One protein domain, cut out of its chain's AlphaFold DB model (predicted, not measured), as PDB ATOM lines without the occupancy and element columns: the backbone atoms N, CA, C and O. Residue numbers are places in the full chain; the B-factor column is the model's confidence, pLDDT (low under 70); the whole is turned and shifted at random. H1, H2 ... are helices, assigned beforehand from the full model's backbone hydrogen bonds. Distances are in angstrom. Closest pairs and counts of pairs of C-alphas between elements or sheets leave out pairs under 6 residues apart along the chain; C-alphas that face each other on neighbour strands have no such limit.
ATOM      1  N   HIS A 674     231.398 138.322 269.804       93.38
ATOM      2  CA  HIS A 674     230.489 139.241 269.131       93.38
ATOM      3  C   HIS A 674     231.282 140.390 268.480       93.38
ATOM      4  O   HIS A 674     232.011 141.094 269.187       93.38
ATOM      5  N   PRO A 675     231.115 140.669 267.170       91.75
ATOM      6  CA  PRO A 675     232.009 141.559 266.419       91.75
ATOM      7  C   PRO A 675     232.033 143.019 266.906       91.75
ATOM      8  O   PRO A 675     232.960 143.751 266.567       91.75
ATOM      9  N   ALA A 676     231.047 143.449 267.703       92.56
ATOM     10  CA  ALA A 676     231.041 144.761 268.360       92.56
ATOM     11  C   ALA A 676     231.363 144.729 269.871       92.56
ATOM     12  O   ALA A 676     231.729 145.769 270.411       92.56
ATOM     13  N   TYR A 677     231.244 143.580 270.556       92.50
ATOM     14  CA  TYR A 677     231.218 143.522 272.034       92.50
ATOM     15  C   TYR A 677     232.166 142.506 272.688       92.50
ATOM     16  O   TYR A 677     232.281 142.513 273.906       92.50
ATOM     17  N   GLY A 678     232.895 141.682 271.928       93.00
ATOM     18  CA  GLY A 678     233.818 140.704 272.516       93.00
ATOM     19  C   GLY A 678     233.153 139.393 272.947       93.00
ATOM     20  O   GLY A 678     232.054 139.050 272.499       93.00
ATOM     21  N   GLN A 679     233.845 138.653 273.808       93.50
ATOM     22  CA  GLN A 679     233.385 137.403 274.419       93.50
ATOM     23  C   GLN A 679     232.549 137.713 275.667       93.50
ATOM     24  O   GLN A 679     232.934 138.566 276.463       93.50
ATOM     25  N   VAL A 680     231.441 137.002 275.892       95.19
ATOM     26  CA  VAL A 680     230.643 137.173 277.127       95.19
ATOM     27  C   VAL A 680     231.421 136.707 278.368       95.19
ATOM     28  O   VAL A 680     231.225 137.212 279.471       95.19
ATOM     29  N   GLU A 681     232.389 135.808 278.181       91.94
ATOM     30  CA  GLU A 681     233.343 135.376 279.201       91.94
ATOM     31  C   GLU A 681     234.249 136.514 279.725       91.94
ATOM     32  O   GLU A 681     234.797 136.371 280.816       91.94
ATOM     33  N   GLU A 682     234.375 137.653 279.021       92.56
ATOM     34  CA  GLU A 682     235.060 138.859 279.540       92.56
ATOM     35  C   GLU A 682     234.372 139.406 280.816       92.56
ATOM     36  O   GLU A 682     235.021 140.072 281.620       92.56
ATOM     37  N   CYS A 683     233.094 139.073 281.059       95.06
ATOM     38  CA  CYS A 683     232.351 139.458 282.265       95.06
ATOM     39  C   CYS A 683     232.643 138.613 283.524       95.06
ATOM     40  O   CYS A 683     232.137 138.962 284.590       95.06
ATOM     41  N   ASN A 684     233.385 137.500 283.424       94.44
ATOM     42  CA  ASN A 684     233.674 136.563 284.529       94.44
ATOM     43  C   ASN A 684     232.470 136.288 285.460       94.44
ATOM     44  O   ASN A 684     232.542 136.510 286.668       94.44
ATOM     45  N   TRP A 685     231.343 135.859 284.878       95.62
ATOM     46  CA  TRP A 685     230.086 135.527 285.577       95.62
ATOM     47  C   TRP A 685     229.371 136.681 286.307       95.62
ATOM     48  O   TRP A 685     228.308 136.473 286.891       95.62
ATOM     49  N   ASN A 686     229.863 137.922 286.229       95.94
ATOM     50  CA  ASN A 686     229.169 139.069 286.811       95.94
ATOM     51  C   ASN A 686     227.800 139.298 286.137       95.94
ATOM     52  O   ASN A 686     227.717 139.624 284.951       95.94
ATOM     53  N   VAL A 687     226.724 139.161 286.918       95.69
ATOM     54  CA  VAL A 687     225.330 139.202 286.441       95.69
ATOM     55  C   VAL A 687     224.978 140.520 285.746       95.69
ATOM     56  O   VAL A 687     224.310 140.498 284.713       95.69
ATOM     57  N   GLU A 688     225.437 141.662 286.260       97.00
ATOM     58  CA  GLU A 688     225.149 142.974 285.666       97.00
ATOM     59  C   GLU A 688     225.840 143.137 284.305       97.00
ATOM     60  O   GLU A 688     225.209 143.571 283.340       97.00
ATOM     61  N   CYS A 689     227.106 142.717 284.206       97.31
ATOM     62  CA  CYS A 689     227.892 142.729 282.975       97.31
ATOM     63  C   CYS A 689     227.296 141.802 281.906       97.31
ATOM     64  O   CYS A 689     227.086 142.240 280.776       97.31
ATOM     65  N   VAL A 690     226.946 140.557 282.258       97.44
ATOM     66  CA  VAL A 690     226.326 139.607 281.315       97.44
ATOM     67  C   VAL A 690     224.972 140.132 280.832       97.44
ATOM     68  O   VAL A 690     224.734 140.197 279.629       97.44
ATOM     69  N   GLN A 691     224.117 140.620 281.740       96.94
ATOM     70  CA  GLN A 691     222.846 141.235 281.346       96.94
ATOM     71  C   GLN A 691     223.027 142.482 280.473       96.94
ATOM     72  O   GLN A 691     222.139 142.794 279.680       96.94
ATOM     73  N   GLN A 692     224.108 143.245 280.645       97.38
ATOM     74  CA  GLN A 692     224.404 144.392 279.790       97.38
ATOM     75  C   GLN A 692     224.863 143.937 278.400       97.38
ATOM     76  O   GLN A 692     224.328 144.424 277.407       97.38
ATOM     77  N   TRP A 693     225.753 142.943 278.326       97.06
ATOM     78  CA  TRP A 693     226.193 142.319 277.077       97.06
ATOM     79  C   TRP A 693     225.006 141.744 276.280       97.06
ATOM     80  O   TRP A 693     224.872 142.035 275.093       97.06
ATOM     81  N   ASP A 694     224.078 141.036 276.935       96.50
ATOM     82  CA  ASP A 694     222.846 140.524 276.312       96.50
ATOM     83  C   ASP A 694     221.958 141.648 275.749       96.50
ATOM     84  O   ASP A 694     221.478 141.564 274.612       96.50
ATOM     85  N   LYS A 695     221.748 142.729 276.518       96.38
ATOM     86  CA  LYS A 695     220.981 143.911 276.073       96.38
ATOM     87  C   LYS A 695     221.647 144.583 274.875       96.38
ATOM     88  O   LYS A 695     220.948 144.975 273.941       96.38
ATOM     89  N   ASP A 696     222.971 144.697 274.894       95.25
ATOM     90  CA  ASP A 696     223.757 145.326 273.839       95.25
ATOM     91  C   ASP A 696     223.759 144.486 272.555       95.25
ATOM     92  O   ASP A 696     223.505 145.030 271.481       95.25
ATOM     93  N   VAL A 697     223.917 143.159 272.630       95.12
ATOM     94  CA  VAL A 697     223.782 142.247 271.474       95.12
ATOM     95  C   VAL A 697     222.356 142.281 270.903       95.12
ATOM     96  O   VAL A 697     222.169 142.472 269.697       95.12
ATOM     97  N   ALA A 698     221.329 142.196 271.755       94.94
ATOM     98  CA  ALA A 698     219.925 142.292 271.341       94.94
ATOM     99  C   ALA A 698     219.519 143.697 270.844       94.94
ATOM    100  O   ALA A 698     218.502 143.855 270.155       94.94
ATOM    101  N   GLY A 699     220.282 144.732 271.201       94.75
ATOM    102  CA  GLY A 699     220.193 146.085 270.655       94.75
ATOM    103  C   GLY A 699     220.882 146.196 269.295       94.75
ATOM    104  O   GLY A 699     220.282 146.695 268.344       94.75
ATOM    105  N   TYR A 700     222.101 145.664 269.179       93.88
ATOM    106  CA  TYR A 700     222.902 145.661 267.958       93.88
ATOM    107  C   TYR A 700     222.169 144.997 266.801       93.88
ATOM    108  O   TYR A 700     222.177 145.552 265.704       93.88
ATOM    109  N   GLU A 701     221.456 143.887 267.020       91.44
ATOM    110  CA  GLU A 701     220.731 143.242 265.922       91.44
ATOM    111  C   GLU A 701     219.648 144.121 265.271       91.44
ATOM    112  O   GLU A 701     219.374 143.957 264.080       91.44
ATOM    113  N   LYS A 702     219.125 145.119 265.996       94.44
ATOM    114  CA  LYS A 702     218.127 146.093 265.514       94.44
ATOM    115  C   LYS A 702     218.743 147.287 264.766       94.44
ATOM    116  O   LYS A 702     218.002 148.091 264.205       94.44
ATOM    117  N   LEU A 703     220.071 147.429 264.766       93.94
ATOM    118  CA  LEU A 703     220.782 148.524 264.099       93.94
ATOM    119  C   LEU A 703     220.839 148.343 262.574       93.94
ATOM    120  O   LEU A 703     220.900 147.223 262.059       93.94
ATOM    121  N   SER A 704     220.904 149.462 261.845       95.75
ATOM    122  CA  SER A 704     221.122 149.461 260.393       95.75
ATOM    123  C   SER A 704     222.486 148.862 260.023       95.75
ATOM    124  O   SER A 704     223.420 148.852 260.825       95.75
ATOM    125  N   ALA A 705     222.650 148.407 258.777       93.62
ATOM    126  CA  ALA A 705     223.923 147.853 258.306       93.62
ATOM    127  C   ALA A 705     225.102 148.848 258.408       93.62
ATOM    128  O   ALA A 705     226.252 148.434 258.553       93.62
ATOM    129  N   GLU A 706     224.830 150.154 258.359       92.75
ATOM    130  CA  GLU A 706     225.829 151.215 258.535       92.75
ATOM    131  C   GLU A 706     226.180 151.418 260.012       92.75
ATOM    132  O   GLU A 706     227.356 151.480 260.363       92.75
ATOM    133  N   GLN A 707     225.175 151.423 260.893       92.44
ATOM    134  CA  GLN A 707     225.361 151.489 262.344       92.44
ATOM    135  C   GLN A 707     226.106 150.253 262.879       92.44
ATOM    136  O   GLN A 707     227.033 150.399 263.676       92.44
ATOM    137  N   LYS A 708     225.777 149.048 262.383       93.50
ATOM    138  CA  LYS A 708     226.513 147.805 262.675       93.50
ATOM    139  C   LYS A 708     227.990 147.936 262.277       93.50
ATOM    140  O   LYS A 708     228.866 147.718 263.109       93.50
ATOM    141  N   LYS A 709     228.284 148.392 261.049       91.81
ATOM    142  CA  LYS A 709     229.665 148.667 260.592       91.81
ATOM    143  C   LYS A 709     230.382 149.705 261.461       91.81
ATOM    144  O   LYS A 709     231.550 149.503 261.784       91.81
ATOM    145  N   ALA A 710     229.706 150.785 261.852       92.25
ATOM    146  CA  ALA A 710     230.281 151.821 262.708       92.25
ATOM    147  C   ALA A 710     230.674 151.268 264.091       92.25
ATOM    148  O   ALA A 710     231.799 151.497 264.529       92.25
ATOM    149  N   LYS A 711     229.805 150.467 264.727       91.50
ATOM    150  CA  LYS A 711     230.088 149.821 266.021       91.50
ATOM    151  C   LYS A 711     231.219 148.790 265.951       91.50
ATOM    152  O   LYS A 711     232.054 148.742 266.850       91.50
ATOM    153  N   VAL A 712     231.319 148.022 264.864       92.25
ATOM    154  CA  VAL A 712     232.471 147.126 264.643       92.25
ATOM    155  C   VAL A 712     233.762 147.930 264.441       92.25
ATOM    156  O   VAL A 712     234.783 147.613 265.045       92.25
ATOM    157  N   ALA A 713     233.733 149.017 263.661       90.69
ATOM    158  CA  ALA A 713     234.898 149.888 263.471       90.69
ATOM    159  C   ALA A 713     235.335 150.602 264.768       90.69
ATOM    160  O   ALA A 713     236.523 150.856 264.961       90.69
ATOM    161  N   GLU A 714     234.398 150.902 265.668       91.19
ATOM    162  CA  GLU A 714     234.653 151.417 267.018       91.19
ATOM    163  C   GLU A 714     235.369 150.371 267.892       91.19
ATOM    164  O   GLU A 714     236.447 150.662 268.412       91.19
ATOM    165  N   ARG A 715     234.868 149.125 267.968       87.38
ATOM    166  CA  ARG A 715     235.547 148.033 268.703       87.38
ATOM    167  C   ARG A 715     236.927 147.714 268.123       87.38
ATOM    168  O   ARG A 715     237.862 147.535 268.896       87.38
ATOM    169  N   VAL A 716     237.096 147.719 266.798       88.81
ATOM    170  CA  VAL A 716     238.409 147.526 266.147       88.81
ATOM    171  C   VAL A 716     239.385 148.660 266.484       88.81
ATOM    172  O   VAL A 716     240.559 148.390 266.717       88.81
ATOM    173  N   LYS A 717     238.929 149.917 266.573       89.31
ATOM    174  CA  LYS A 717     239.775 151.037 267.029       89.31
ATOM    175  C   LYS A 717     240.194 150.901 268.493       89.31
ATOM    176  O   LYS A 717     241.330 151.227 268.807       89.31
ATOM    177  N   LEU A 718     239.302 150.423 269.363       85.62
ATOM    178  CA  LEU A 718     239.624 150.159 270.768       85.62
ATOM    179  C   LEU A 718     240.661 149.029 270.893       85.62
ATOM    180  O   LEU A 718     241.689 149.212 271.535       85.62
ATOM    181  N   VAL A 719     240.433 147.895 270.221       83.25
ATOM    182  CA  VAL A 719     241.317 146.714 270.272       83.25
ATOM    183  C   VAL A 719     242.682 146.963 269.615       83.25
ATOM    184  O   VAL A 719     243.677 146.442 270.096       83.25
ATOM    185  N   ASN A 720     242.761 147.781 268.561       81.62
ATOM    186  CA  ASN A 720     244.037 148.144 267.925       81.62
ATOM    187  C   ASN A 720     244.716 149.377 268.563       81.62
ATOM    188  O   ASN A 720     245.771 149.802 268.092       81.62
ATOM    189  N   GLY A 721     244.084 149.994 269.565       64.19
ATOM    190  CA  GLY A 721     244.569 151.176 270.284       64.19
ATOM    191  C   GLY A 721     244.882 150.915 271.761       64.19
ATOM    192  O   GLY A 721     245.042 151.878 272.511       64.19
ATOM    193  N   SER A 722     244.930 149.642 272.174       48.25
ATOM    194  CA  SER A 722     245.274 149.169 273.524       48.25
ATOM    195  C   SER A 722     246.227 147.971 273.486       48.25
ATOM    196  O   SER A 722     246.772 147.663 274.569       48.25
TER     197      SER A 722
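What this domain is: This is residues 674 to 722 of the 722 residues of a protein of Purpureocillium lilacinum (UniProt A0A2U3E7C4). Two helices, H2 and H3, meet near their ends as a V, and residues 674 to 679 run in its opening towards the short H1, which packs on H2. The 49 printed residues, with three named helices in the order H1, H2, H3, are all helix in class. The whole is flat, 31 by 28 by 11 A, and only just compact, close to loose, with a radius of gyration of the C-alphas of 11.4 A.

Where its parts are: Find C-alpha 680 at (230.643, 137.173, 277.127), where H1, residues 680 to 683, begins. H2, residues 687 to 700, runs 19.7 A. H3, residues 705 to 719, runs 21.1 A to C-alpha 719 at (241.317, 146.714, 270.272).

How they stand to each other: H1 touches H2 at its residues 689 to 693 alone; the closest C-alphas, of Cys 683 and Cys 689, are 5.6 A apart. H2 and H3 are close but not clearly touching, with the closest C-alphas, of Tyr 700 and Lys 708, 6.7 A apart, at a steep tilt of 42 degrees, opposite ways. H1 and H3 are apart. In H2 and H3 every O i to N i+4 pair is within hydrogen-bond range; H1 is too short for one.

The domain as a whole: The printed part has no cut, and both links are tight. Look at residues 721 to 722 for pLDDT under 70.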